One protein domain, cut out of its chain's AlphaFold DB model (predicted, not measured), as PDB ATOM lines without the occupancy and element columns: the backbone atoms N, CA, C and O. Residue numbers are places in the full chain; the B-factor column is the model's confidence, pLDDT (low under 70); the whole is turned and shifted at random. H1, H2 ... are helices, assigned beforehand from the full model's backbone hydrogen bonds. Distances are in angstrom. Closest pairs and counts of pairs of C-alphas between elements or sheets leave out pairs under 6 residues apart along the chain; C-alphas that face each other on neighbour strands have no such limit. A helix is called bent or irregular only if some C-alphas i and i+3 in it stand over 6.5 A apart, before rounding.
ATOM      1  N   VAL A 469     246.247 226.415 264.052       96.06
ATOM      2  CA  VAL A 469     246.669 227.531 263.183       96.06
ATOM      3  C   VAL A 469     247.591 227.070 262.052       96.06
ATOM      4  O   VAL A 469     247.476 227.558 260.928       96.06
ATOM      5  N   ALA A 470     248.474 226.101 262.307       96.19
ATOM      6  CA  ALA A 470     249.365 225.561 261.287       96.19
ATOM      7  C   ALA A 470     248.564 224.783 260.228       96.19
ATOM      8  O   ALA A 470     248.734 225.009 259.026       96.19
ATOM      9  N   ALA A 471     247.615 223.950 260.667       96.44
ATOM     10  CA  ALA A 471     246.674 223.275 259.775       96.44
ATOM     11  C   ALA A 471     245.796 224.268 258.989       96.44
ATOM     12  O   ALA A 471     245.564 224.070 257.795       96.44
ATOM     13  N   HIS A 472     245.351 225.367 259.612       95.88
ATOM     14  CA  HIS A 472     244.595 226.425 258.926       95.88
ATOM     15  C   HIS A 472     245.396 227.063 257.792       95.88
ATOM     16  O   HIS A 472     244.912 227.121 256.663       95.88
ATOM     17  N   ILE A 473     246.644 227.468 258.049       95.56
ATOM     18  CA  ILE A 473     247.526 228.037 257.016       95.56
ATOM     19  C   ILE A 473     247.691 227.054 255.852       95.56
ATOM     20  O   ILE A 473     247.523 227.443 254.696       95.56
ATOM     21  N   TYR A 474     247.932 225.772 256.145       96.38
ATOM     22  CA  TYR A 474     248.015 224.724 255.127       96.38
ATOM     23  C   TYR A 474     246.721 224.618 254.292       96.38
ATOM     24  O   TYR A 474     246.760 224.612 253.060       96.38
ATOM     25  N   ARG A 475     245.542 224.616 254.927       95.38
ATOM     26  CA  ARG A 475     244.239 224.567 254.233       95.38
ATOM     27  C   ARG A 475     243.920 225.817 253.414       95.38
ATOM     28  O   ARG A 475     243.206 225.717 252.418       95.38
ATOM     29  N   ARG A 476     244.467 226.983 253.751       94.38
ATOM     30  CA  ARG A 476     244.218 228.225 252.994       94.38
ATOM     31  C   ARG A 476     245.223 228.480 251.873       94.38
ATOM     32  O   ARG A 476     244.958 229.319 251.021       94.38
ATOM     33  N   ARG A 477     246.335 227.742 251.825       94.56
ATOM     34  CA  ARG A 477     247.429 227.958 250.866       94.56
ATOM     35  C   ARG A 477     247.591 226.785 249.889       94.56
ATOM     36  O   ARG A 477     248.252 225.802 250.227       94.56
ATOM     37  N   PRO A 478     247.002 226.853 248.677       95.56
ATOM     38  CA  PRO A 478     247.139 225.794 247.675       95.56
ATOM     39  C   PRO A 478     248.596 225.491 247.305       95.56
ATOM     40  O   PRO A 478     248.953 224.328 247.148       95.56
ATOM     41  N   ASP A 479     249.440 226.521 247.234       94.38
ATOM     42  CA  ASP A 479     250.878 226.418 246.974       94.38
ATOM     43  C   ASP A 479     251.606 225.616 248.064       94.38
ATOM     44  O   ASP A 479     252.410 224.735 247.766       94.38
ATOM     45  N   VAL A 480     251.262 225.853 249.331       94.25
ATOM     46  CA  VAL A 480     251.815 225.116 250.476       94.25
ATOM     47  C   VAL A 480     251.337 223.663 250.460       94.25
ATOM     48  O   VAL A 480     252.133 222.759 250.702       94.25
ATOM     49  N   ARG A 481     250.073 223.394 250.107       96.62
ATOM     50  CA  ARG A 481     249.583 222.008 249.954       96.62
ATOM     51  C   ARG A 481     250.273 221.260 248.830       96.62
ATOM     52  O   ARG A 481     250.607 220.094 248.994       96.62
ATOM     53  N   GLN A 482     250.497 221.927 247.702       94.50
ATOM     54  CA  GLN A 482     251.225 221.345 246.584       94.50
ATOM     55  C   GLN A 482     252.669 221.001 246.979       94.50
ATOM     56  O   GLN A 482     253.174 219.955 246.582       94.50
ATOM     57  N   ALA A 483     253.317 221.853 247.781       92.44
ATOM     58  CA  ALA A 483     254.669 221.616 248.279       92.44
ATOM     59  C   ALA A 483     254.744 220.520 249.362       92.44
ATOM     60  O   ALA A 483     255.756 219.828 249.458       92.44
ATOM     61  N   PHE A 484     253.689 220.349 250.165       94.88
ATOM     62  CA  PHE A 484     253.665 219.454 251.328       94.88
ATOM     63  C   PHE A 484     252.426 218.534 251.342       94.88
ATOM     64  O   PHE A 484     251.660 218.568 252.303       94.88
ATOM     65  N   PRO A 485     252.209 217.683 250.321       94.69
ATOM     66  CA  PRO A 485     250.927 217.010 250.074       94.69
ATOM     67  C   PRO A 485     250.454 216.067 251.192       94.69
ATOM     68  O   PRO A 485     249.266 215.751 251.263       94.69
ATOM     69  N   GLN A 486     251.353 215.611 252.069       94.19
ATOM     70  CA  GLN A 486     251.056 214.677 253.155       94.19
ATOM     71  C   GLN A 486     251.350 215.298 254.529       94.19
ATOM     72  O   GLN A 486     252.223 214.816 255.256       94.19
ATOM     73  N   LEU A 487     250.632 216.371 254.887       94.56
ATOM     74  CA  LEU A 487     250.850 217.137 256.127       94.56
ATOM     75  C   LEU A 487     250.969 216.259 257.386       94.56
ATOM     76  O   LEU A 487     251.846 216.492 258.213       94.56
ATOM     77  N   TYR A 488     250.113 215.243 257.519       93.38
ATOM     78  CA  TYR A 488     250.066 214.367 258.697       93.38
ATOM     79  C   TYR A 488     250.925 213.097 258.576       93.38
ATOM     80  O   TYR A 488     250.940 212.286 259.498       93.38
ATOM     81  N   ALA A 489     251.654 212.928 257.469       89.44
ATOM     82  CA  ALA A 489     252.579 211.819 257.245       89.44
ATOM     83  C   ALA A 489     253.956 212.359 256.816       89.44
ATOM     84  O   ALA A 489     254.588 213.093 257.578       89.44
ATOM     85  N   GLY A 490     254.433 212.028 255.610       88.31
ATOM     86  CA  GLY A 490     255.805 212.324 255.181       88.31
ATOM     87  C   GLY A 490     256.156 213.814 255.065       88.31
ATOM     88  O   GLY A 490     257.325 214.173 255.147       88.31
ATOM     89  N   SER A 491     255.178 214.715 254.912       93.19
ATOM     90  CA  SER A 491     255.447 216.152 254.720       93.19
ATOM     91  C   SER A 491     255.441 216.977 256.012       93.19
ATOM     92  O   SER A 491     255.671 218.185 255.956       93.19
ATOM     93  N   ARG A 492     255.222 216.349 257.175       93.12
ATOM     94  CA  ARG A 492     255.060 217.032 258.468       93.12
ATOM     95  C   ARG A 492     256.258 217.902 258.853       93.12
ATOM     96  O   ARG A 492     256.115 219.101 259.077       93.12
ATOM     97  N   ILE A 493     257.446 217.302 258.935       91.38
ATOM     98  CA  ILE A 493     258.668 218.006 259.354       91.38
ATOM     99  C   ILE A 493     259.078 219.077 258.331       91.38
ATOM    100  O   ILE A 493     259.294 220.217 258.751       91.38
ATOM    101  N   PRO A 494     259.118 218.800 257.009       90.69
ATOM    102  CA  PRO A 494     259.393 219.833 256.010       90.69
ATOM    103  C   PRO A 494     258.444 221.039 256.099       90.69
ATOM    104  O   PRO A 494     258.905 222.180 256.055       90.69
ATOM    105  N   PHE A 495     257.143 220.800 256.295       94.19
ATOM    106  CA  PHE A 495     256.154 221.862 256.471       94.19
ATOM    107  C   PHE A 495     256.428 222.707 257.721       94.19
ATOM    108  O   PHE A 495     256.440 223.933 257.643       94.19
ATOM    109  N   LEU A 496     256.696 222.081 258.870       93.06
ATOM    110  CA  LEU A 496     256.973 222.810 260.110       93.06
ATOM    111  C   LEU A 496     258.255 223.638 260.028       93.06
ATOM    112  O   LEU A 496     258.302 224.766 260.513       93.06
ATOM    113  N   LEU A 497     259.281 223.115 259.363       88.25
ATOM    114  CA  LEU A 497     260.514 223.846 259.093       88.25
ATOM    115  C   LEU A 497     260.279 225.048 258.160       88.25
ATOM    116  O   LEU A 497     260.825 226.126 258.406       88.25
ATOM    117  N   TRP A 498     259.435 224.897 257.132       92.00
ATOM    118  CA  TRP A 498     258.983 226.018 256.300       92.00
ATOM    119  C   TRP A 498     258.201 227.055 257.119       92.00
ATOM    120  O   TRP A 498     258.461 228.255 256.994       92.00
ATOM    121  N   LEU A 499     257.306 226.600 258.000       91.06
ATOM    122  CA  LEU A 499     256.484 227.458 258.849       91.06
ATOM    123  C   LEU A 499     257.351 228.298 259.804       91.06
ATOM    124  O   LEU A 499     257.131 229.501 259.945       91.06
ATOM    125  N   LEU A 500     258.383 227.695 260.407       85.75
ATOM    126  CA  LEU A 500     259.347 228.401 261.258       85.75
ATOM    127  C   LEU A 500     260.101 229.503 260.500       85.75
ATOM    128  O   LEU A 500     260.332 230.574 261.061       85.75
ATOM    129  N   GLY A 501     260.486 229.254 259.247       84.19
ATOM    130  CA  GLY A 501     261.288 230.183 258.455       84.19
ATOM    131  C   GLY A 501     260.462 231.215 257.688       84.19
ATOM    132  O   GLY A 501     260.478 232.407 258.000       84.19
ATOM    133  N   GLN A 502     259.773 230.765 256.643       82.25
ATOM    134  CA  GLN A 502     259.148 231.644 255.657       82.25
ATOM    135  C   GLN A 502     257.794 232.175 256.134       82.25
ATOM    136  O   GLN A 502     257.553 233.383 256.059       82.25
ATOM    137  N   ALA A 503     256.947 231.317 256.712       78.56
ATOM    138  CA  ALA A 503     255.640 231.754 257.200       78.56
ATOM    139  C   ALA A 503     255.767 232.775 258.343       78.56
ATOM    140  O   ALA A 503     254.993 233.717 258.415       78.56
ATOM    141  N   SER A 504     256.803 232.684 259.176       75.88
ATOM    142  CA  SER A 504     257.108 233.702 260.192       75.88
ATOM    143  C   SER A 504     257.305 235.117 259.634       75.88
ATOM    144  O   SER A 504     257.090 236.089 260.356       75.88
ATOM    145  N   THR A 505     257.721 235.238 258.371       80.38
ATOM    146  CA  THR A 505     257.871 236.531 257.690       80.38
ATOM    147  C   THR A 505     256.567 236.949 257.017       80.38
ATOM    148  O   THR A 505     256.144 238.089 257.178       80.38
ATOM    149  N   GLU A 506     255.913 236.028 256.306       85.81
ATOM    150  CA  GLU A 506     254.646 236.295 255.603       85.81
ATOM    151  C   GLU A 506     253.491 236.597 256.573       85.81
ATOM    152  O   GLU A 506     252.655 237.454 256.302       85.81
ATOM    153  N   TYR A 507     253.488 235.950 257.737       87.69
ATOM    154  CA  TYR A 507     252.481 236.070 258.789       87.69
ATOM    155  C   TYR A 507     253.054 236.769 260.026       87.69
ATOM    156  O   TYR A 507     252.754 236.394 261.158       87.69
ATOM    157  N   ALA A 508     253.892 237.793 259.834       86.62
ATOM    158  CA  ALA A 508     254.490 238.541 260.944       86.62
ATOM    159  C   ALA A 508     253.427 239.123 261.900       86.62
ATOM    160  O   ALA A 508     253.617 239.114 263.114       86.62
ATOM    161  N   ALA A 509     252.271 239.536 261.370       87.38
ATOM    162  CA  ALA A 509     251.128 239.991 262.165       87.38
ATOM    163  C   ALA A 509     250.469 238.878 263.013       87.38
ATOM    164  O   ALA A 509     249.606 239.170 263.835       87.38
ATOM    165  N   TRP A 510     250.823 237.606 262.795       92.94
ATOM    166  CA  TRP A 510     250.301 236.428 263.505       92.94
ATOM    167  C   TRP A 510     251.385 235.756 264.363       92.94
ATOM    168  O   TRP A 510     251.260 234.583 264.714       92.94
ATOM    169  N   ALA A 511     252.469 236.470 264.693       92.38
ATOM    170  CA  ALA A 511     253.593 235.906 265.442       92.38
ATOM    171  C   ALA A 511     253.154 235.243 266.761       92.38
ATOM    172  O   ALA A 511     253.606 234.139 267.061       92.38
ATOM    173  N   GLU A 512     252.226 235.863 267.498       94.25
ATOM    174  CA  GLU A 512     251.685 235.303 268.744       94.25
ATOM    175  C   GLU A 512     250.877 234.019 268.510       94.25
ATOM    176  O   GLU A 512     251.047 233.049 269.244       94.25
ATOM    177  N   LEU A 513     250.059 233.967 267.452       95.19
ATOM    178  CA  LEU A 513     249.282 232.770 267.102       95.19
ATOM    179  C   LEU A 513     250.193 231.598 266.723       95.19
ATOM    180  O   LEU A 513     249.891 230.452 267.031       95.19
ATOM    181  N   LEU A 514     251.325 231.877 266.072       94.94
ATOM    182  CA  LEU A 514     252.296 230.859 265.666       94.94
ATOM    183  C   LEU A 514     253.233 230.420 266.803       94.94
ATOM    184  O   LEU A 514     253.881 229.377 266.680       94.94
ATOM    185  N   ALA A 515     253.318 231.172 267.904       94.25
ATOM    186  CA  ALA A 515     254.259 230.910 268.993       94.25
ATOM    187  C   ALA A 515     254.144 229.500 269.619       94.25
ATOM    188  O   ALA A 515     255.195 228.883 269.845       94.25
ATOM    189  N   PRO A 516     252.941 228.924 269.840       95.00
ATOM    190  CA  PRO A 516     252.807 227.552 270.334       95.00
ATOM    191  C   PRO A 516     253.424 226.521 269.381       95.00
ATOM    192  O   PRO A 516     254.218 225.679 269.808       95.00
ATOM    193  N   GLN A 517     253.142 226.628 268.077       94.81
ATOM    194  CA  GLN A 517     253.716 225.731 267.068       94.81
ATOM    195  C   GLN A 517     255.235 225.880 266.991       94.81
ATOM    196  O   GLN A 517     255.950 224.879 266.886       94.81
ATOM    197  N   ARG A 518     255.748 227.117 267.058       91.50
ATOM    198  CA  ARG A 518     257.194 227.365 267.068       91.50
ATOM    199  C   ARG A 518     257.854 226.664 268.247       91.50
ATOM    200  O   ARG A 518     258.781 225.883 268.049       91.50
ATOM    201  N   SER A 519     257.323 226.883 269.448       91.94
ATOM    202  CA  SER A 519     257.826 226.282 270.684       91.94
ATOM    203  C   SER A 519     257.820 224.754 270.627       91.94
ATOM    204  O   SER A 519     258.842 224.134 270.912       91.94
ATOM    205  N   ALA A 520     256.715 224.143 270.187       91.44
ATOM    206  CA  ALA A 520     256.598 222.689 270.072       91.44
ATOM    207  C   ALA A 520     257.595 222.099 269.059       91.44
ATOM    208  O   ALA A 520     258.262 221.102 269.335       91.44
ATOM    209  N   THR A 521     257.748 222.752 267.904       90.56
ATOM    210  CA  THR A 521     258.679 222.314 266.852       90.56
ATOM    211  C   THR A 521     260.131 222.417 267.319       90.56
ATOM    212  O   THR A 521     260.920 221.496 267.106       90.56
ATOM    213  N   LEU A 522     260.488 223.515 267.993       87.88
ATOM    214  CA  LEU A 522     261.825 223.726 268.547       87.88
ATOM    215  C   LEU A 522     262.141 222.729 269.666       87.88
ATOM    216  O   LEU A 522     263.229 222.156 269.673       87.88
ATOM    217  N   ALA A 523     261.201 222.487 270.583       89.00
ATOM    218  CA  ALA A 523     261.364 221.514 271.660       89.00
ATOM    219  C   ALA A 523     261.599 220.100 271.114       89.00
ATOM    220  O   ALA A 523     262.548 219.430 271.525       89.00
ATOM    221  N   TRP A 524     260.796 219.678 270.133       89.19
ATOM    222  CA  TRP A 524     260.988 218.397 269.460       89.19
ATOM    223  C   TRP A 524     262.364 218.298 268.794       89.19
ATOM    224  O   TRP A 524     263.075 217.313 269.008       89.19
ATOM    225  N   ALA A 525     262.757 219.333 268.044       84.31
ATOM    226  CA  ALA A 525     264.039 219.373 267.349       84.31
ATOM    227  C   ALA A 525     265.213 219.237 268.329       84.31
ATOM    228  O   ALA A 525     266.152 218.490 268.058       84.31
ATOM    229  N   MET A 526     265.140 219.909 269.484       83.00
ATOM    230  CA  MET A 526     266.153 219.812 270.538       83.00
ATOM    231  C   MET A 526     266.213 218.420 271.184       83.00
ATOM    232  O   MET A 526     267.303 217.971 271.526       83.00
ATOM    233  N   ALA A 527     265.076 217.738 271.338       84.38
ATOM    234  CA  ALA A 527     265.002 216.431 271.991       84.38
ATOM    235  C   ALA A 527     265.444 215.254 271.097       84.38
ATOM    236  O   ALA A 527     265.948 214.260 271.611       84.38
ATOM    237  N   HIS A 528     265.284 215.357 269.772       78.00
ATOM    238  CA  HIS A 528     265.436 214.221 268.847       78.00
ATOM    239  C   HIS A 528     266.668 214.295 267.930       78.00
ATOM    240  O   HIS A 528     266.772 213.521 266.980       78.00
ATOM    241  N   THR A 529     267.633 215.182 268.204       65.38
ATOM    242  CA  THR A 529     268.904 215.222 267.452       65.38
ATOM    243  C   THR A 529     270.140 215.052 268.346       65.38
ATOM    244  O   THR A 529     270.686 216.040 268.846       65.38
ATOM    245  N   PRO A 530     270.636 213.807 268.524       52.03
ATOM    246  CA  PRO A 530     271.888 213.538 269.236       52.03
ATOM    247  C   PRO A 530     273.135 213.978 268.454       52.03
ATOM    248  O   PRO A 530     274.147 214.311 269.063       52.03
ATOM    249  N   ASP A 531     273.065 214.034 267.119       63.06
ATOM    250  CA  ASP A 531     274.186 214.428 266.266       63.06
ATOM    251  C   ASP A 531     273.719 215.292 265.075       63.06
ATOM    252  O   ASP A 531     272.619 215.113 264.560       63.06
ATOM    253  N   GLN A 532     274.590 216.205 264.630       55.91
ATOM    254  CA  GLN A 532     274.475 217.183 263.527       55.91
ATOM    255  C   GLN A 532     274.201 218.661 263.875       55.91
ATOM    256  O   GLN A 532     273.082 219.168 263.970       55.91
ATOM    257  N   ARG A 533     275.310 219.411 263.861       56.97
ATOM    258  CA  ARG A 533     275.451 220.878 263.937       56.97
ATOM    259  C   ARG A 533     274.524 221.678 263.012       56.97
ATOM    260  O   ARG A 533     274.294 222.845 263.295       56.97
ATOM    261  N   ALA A 534     274.002 221.097 261.932       54.94
ATOM    262  CA  ALA A 534     273.201 221.812 260.941       54.94
ATOM    263  C   ALA A 534     271.774 222.132 261.424       54.94
ATOM    264  O   ALA A 534     271.293 223.237 261.173       54.94
ATOM    265  N   LEU A 535     271.129 221.226 262.174       60.19
ATOM    266  CA  LEU A 535     269.816 221.508 262.769       60.19
ATOM    267  C   LEU A 535     269.956 222.499 263.932       60.19
ATOM    268  O   LEU A 535     269.193 223.455 264.012       60.19
ATOM    269  N   ARG A 536     271.006 222.354 264.759       60.94
ATOM    270  CA  ARG A 536     271.368 223.364 265.772       60.94
ATOM    271  C   ARG A 536     271.677 224.721 265.142       60.94
ATOM    272  O   ARG A 536     271.237 225.727 265.674       60.94
ATOM    273  N   TRP A 537     272.382 224.773 264.011       63.00
ATOM    274  CA  TRP A 537     272.667 226.027 263.308       63.00
ATOM    275  C   TRP A 537     271.396 226.661 262.735       63.00
ATOM    276  O   TRP A 537     271.204 227.863 262.896       63.00
ATOM    277  N   ALA A 538     270.494 225.873 262.144       63.59
ATOM    278  CA  ALA A 538     269.197 226.355 261.672       63.59
ATOM    279  C   ALA A 538     268.322 226.873 262.828       63.59
ATOM    280  O   ALA A 538     267.797 227.979 262.748       63.59
ATOM    281  N   VAL A 539     268.244 226.132 263.938       63.75
ATOM    282  CA  VAL A 539     267.520 226.527 265.158       63.75
ATOM    283  C   VAL A 539     268.130 227.775 265.804       63.75
ATOM    284  O   VAL A 539     267.402 228.704 266.139       63.75
ATOM    285  N   CYS A 540     269.458 227.857 265.924       65.19
ATOM    286  CA  CYS A 540     270.145 229.053 266.418       65.19
ATOM    287  C   CYS A 540     269.930 230.252 265.489       65.19
ATOM    288  O   CYS A 540     269.724 231.361 265.967       65.19
ATOM    289  N   THR A 541     269.923 230.043 264.171       61.97
ATOM    290  CA  THR A 541     269.654 231.104 263.191       61.97
ATOM    291  C   THR A 541     268.211 231.596 263.294       61.97
ATOM    292  O   THR A 541     267.980 232.799 263.269       61.97
ATOM    293  N   LEU A 542     267.242 230.696 263.487       61.34
ATOM    294  CA  LEU A 542     265.840 231.053 263.726       61.34
ATOM    295  C   LEU A 542     265.654 231.800 265.057       61.34
ATOM    296  O   LEU A 542     264.922 232.783 265.094       61.34
ATOM    297  N   ARG A 543     266.378 231.414 266.116       64.44
ATOM    298  CA  ARG A 543     266.388 232.132 267.402       64.44
ATOM    299  C   ARG A 543     266.968 233.547 267.275       64.44
ATOM    300  O   ARG A 543     266.394 234.488 267.805       64.44
ATOM    301  N   ILE A 544     268.046 233.716 266.507       61.78
ATOM    302  CA  ILE A 544     268.635 235.036 266.205       61.78
ATOM    303  C   ILE A 544     267.663 235.916 265.392       61.78
ATOM    304  O   ILE A 544     267.659 237.137 265.544       61.78
ATOM    305  N   LEU A 545     266.824 235.318 264.538       57.50
ATOM    306  CA  LEU A 545     265.799 236.037 263.770       57.50
ATOM    307  C   LEU A 545     264.602 236.497 264.625       57.50
ATOM    308  O   LEU A 545     263.946 237.473 264.237       57.50
ATOM    309  N   ASP A 546     264.343 235.836 265.758       56.72
ATOM    310  CA  ASP A 546     263.344 236.230 266.768       56.72
ATOM    311  C   ASP A 546     263.838 237.413 267.632       56.72
ATOM    312  O   ASP A 546     263.041 238.234 268.071       56.72
ATOM    313  N   GLU A 547     265.158 237.588 267.788       67.94
ATOM    314  CA  GLU A 547     265.784 238.704 268.529       67.94
ATOM    315  C   GLU A 547     265.862 240.037 267.738       67.94
ATOM    316  O   GLU A 547     266.544 240.978 268.146       67.94
ATOM    317  N   GLY A 548     265.172 240.156 266.595       53.97
ATOM    318  CA  GLY A 548     264.942 241.444 265.918       53.97
ATOM    319  C   GLY A 548     266.097 242.032 265.082       53.97
ATOM    320  O   GLY A 548     266.066 243.220 264.766       53.97
ATOM    321  N   ARG A 549     267.113 241.250 264.683       55.50
ATOM    322  CA  ARG A 549     268.241 241.732 263.841       55.50
ATOM    323  C   ARG A 549     267.928 241.731 262.318       55.50
ATOM    324  O   ARG A 549     267.120 240.914 261.869       55.50
ATOM    325  N   PRO A 550     268.548 242.614 261.496       47.00
ATOM    326  CA  PRO A 550     268.209 242.802 260.070       47.00
ATOM    327  C   PRO A 550     268.526 241.587 259.163       47.00
ATOM    328  O   PRO A 550     269.485 240.855 259.397       47.00
ATOM    329  N   ARG A 551     267.697 241.373 258.118       62.00
ATOM    330  CA  ARG A 551     267.277 240.027 257.642       62.00
ATOM    331  C   ARG A 551     267.691 239.527 256.235       62.00
ATOM    332  O   ARG A 551     267.330 238.403 255.901       62.00
ATOM    333  N   SER A 552     268.408 240.244 255.370       53.84
ATOM    334  CA  SER A 552     268.333 239.908 253.924       53.84
ATOM    335  C   SER A 552     269.218 238.758 253.393       53.84
ATOM    336  O   SER A 552     268.838 238.149 252.396       53.84
ATOM    337  N   ALA A 553     270.347 238.397 254.021       51.38
ATOM    338  CA  ALA A 553     271.282 237.414 253.431       51.38
ATOM    339  C   ALA A 553     271.320 236.035 254.127       51.38
ATOM    340  O   ALA A 553     271.405 235.004 253.457       51.38
ATOM    341  N   MET A 554     271.220 235.980 255.461       54.97
ATOM    342  CA  MET A 554     271.325 234.711 256.207       54.97
ATOM    343  C   MET A 554     270.088 233.810 256.063       54.97
ATOM    344  O   MET A 554     270.228 232.587 256.000       54.97
ATOM    345  N   ALA A 555     268.887 234.385 255.949       55.78
ATOM    346  CA  ALA A 555     267.638 233.620 255.901       55.78
ATOM    347  C   ALA A 555     267.526 232.736 254.643       55.78
ATOM    348  O   ALA A 555     267.158 231.565 254.729       55.78
ATOM    349  N   ALA A 556     267.926 233.251 253.475       52.25
ATOM    350  CA  ALA A 556     267.868 232.514 252.209       52.25
ATOM    351  C   ALA A 556     268.897 231.367 252.118       52.25
ATOM    352  O   ALA A 556     268.686 230.392 251.391       52.25
ATOM    353  N   GLY A 557     270.026 231.479 252.830       59.12
ATOM    354  CA  GLY A 557     271.010 230.401 252.968       59.12
ATOM    355  C   GLY A 557     270.514 229.294 253.899       59.12
ATOM    356  O   GLY A 557     270.595 228.114 253.552       59.12
ATOM    357  N   ALA A 558     269.925 229.674 255.037       57.72
ATOM    358  CA  ALA A 558     269.347 228.738 255.998       57.72
ATOM    359  C   ALA A 558     268.165 227.951 255.418       57.72
ATOM    360  O   ALA A 558     268.151 226.726 255.520       57.72
ATOM    361  N   LEU A 559     267.242 228.611 254.711       53.53
ATOM    362  CA  LEU A 559     266.113 227.949 254.044       53.53
ATOM    363  C   LEU A 559     266.572 226.925 252.990       53.53
ATOM    364  O   LEU A 559     266.036 225.820 252.928       53.53
ATOM    365  N   ARG A 560     267.616 227.234 252.206       58.34
ATOM    366  CA  ARG A 560     268.191 226.292 251.225       58.34
ATOM    367  C   ARG A 560     268.896 225.105 251.879       58.34
ATOM    368  O   ARG A 560     268.799 223.990 251.369       58.34
ATOM    369  N   ALA A 561     269.591 225.318 252.995       58.81
ATOM    370  CA  ALA A 561     270.207 224.238 253.762       58.81
ATOM    371  C   ALA A 561     269.148 223.328 254.412       58.81
ATOM    372  O   ALA A 561     269.277 222.106 254.358       58.81
ATOM    373  N   MET A 562     268.074 223.915 254.946       57.09
ATOM    374  CA  MET A 562     266.942 223.188 255.527       57.09
ATOM    375  C   MET A 562     266.184 222.368 254.481       57.09
ATOM    376  O   MET A 562     265.891 221.208 254.741       57.09
ATOM    377  N   ALA A 563     265.951 222.902 253.277       53.16
ATOM    378  CA  ALA A 563     265.328 222.153 252.182       53.16
ATOM    379  C   ALA A 563     266.161 220.927 251.750       53.16
ATOM    380  O   ALA A 563     265.609 219.863 251.484       53.16
ATOM    381  N   ARG A 564     267.499 221.037 251.738       58.00
ATOM    382  CA  ARG A 564     268.397 219.899 251.448       58.00
ATOM    383  C   ARG A 564     268.425 218.854 252.567       58.00
ATOM    384  O   ARG A 564     268.632 217.681 252.281       58.00
ATOM    385  N   LEU A 565     268.261 219.278 253.819       55.41
ATOM    386  CA  LEU A 565     268.151 218.390 254.980       55.41
ATOM    387  C   LEU A 565     266.805 217.668 255.006       55.41
ATOM    388  O   LEU A 565     266.781 216.464 255.223       55.41
ATOM    389  N   ALA A 566     265.717 218.380 254.716       51.78
ATOM    390  CA  ALA A 566     264.380 217.815 254.585       51.78
ATOM    391  C   ALA A 566     264.300 216.755 253.479       51.78
ATOM    392  O   ALA A 566     263.590 215.784 253.647       51.78
ATOM    393  N   ALA A 567     265.063 216.889 252.389       51.41
ATOM    394  CA  ALA A 567     265.130 215.876 251.330       51.41
ATOM    395  C   ALA A 567     265.910 214.595 251.710       51.41
ATOM    396  O   ALA A 567     265.970 213.661 250.913       51.41
ATOM    397  N   ARG A 568     266.574 214.568 252.875       54.94
ATOM    398  CA  ARG A 568     267.307 213.396 253.397       54.94
ATOM    399  C   ARG A 568     266.532 212.623 254.469       54.94
ATOM    400  O   ARG A 568     267.000 211.560 254.868       54.94
TER     401      ARG A 568
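Overview. This is residues 469 to 568 of the 569 residues of the protein "Sulfotransferase domain-containing protein" of Chloroflexia bacterium SDU3-3 (UniProt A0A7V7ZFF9). Helices H3, H4, H5 and H6 make an up-and-down bundle, each running against the one before, with short H1 and H2 at one side. The 100 printed residues, with six named helices, are class all helix. The whole is compact: radius of gyration of the C-alphas 13.1 A, spans 31 by 31 by 24 A.

Arrangement. H1, residues 469 to 476, and H2, 478 to 483, only just touch, only at the corner, with 3 C-alpha pairs within 8 A. H3, 492 to 506, and H4, 508 to 527, form a hairpin; their closest C-alphas, Leu 500 and Arg 518, are 6.3 A apart. H4 touches H1 with residues 513 to 517 alone. H5, 533 to 546, and H6, 554 to 566, form another hairpin. H6 touches H3, opposite ways at a shallow 15 degrees; their closest C-alphas, Pro 494 and Ala 566, are 5.6 A apart. Every O i to N i+4 pair is within hydrogen-bond range in H1, H2, H5 and H6, 8 of 11 in H3, 12 of 16 in H4.

Along the chain. H1 begins at (246.669, 227.531, 263.183). H4, 26.9 A long, is irregular: C-alphas 509 and 512 are 8.1 A apart. H6 ends at (264.380, 217.815, 254.585).

Size, cuts and confidence. No cut, no long link; residues 529 to 568 have pLDDT under 70.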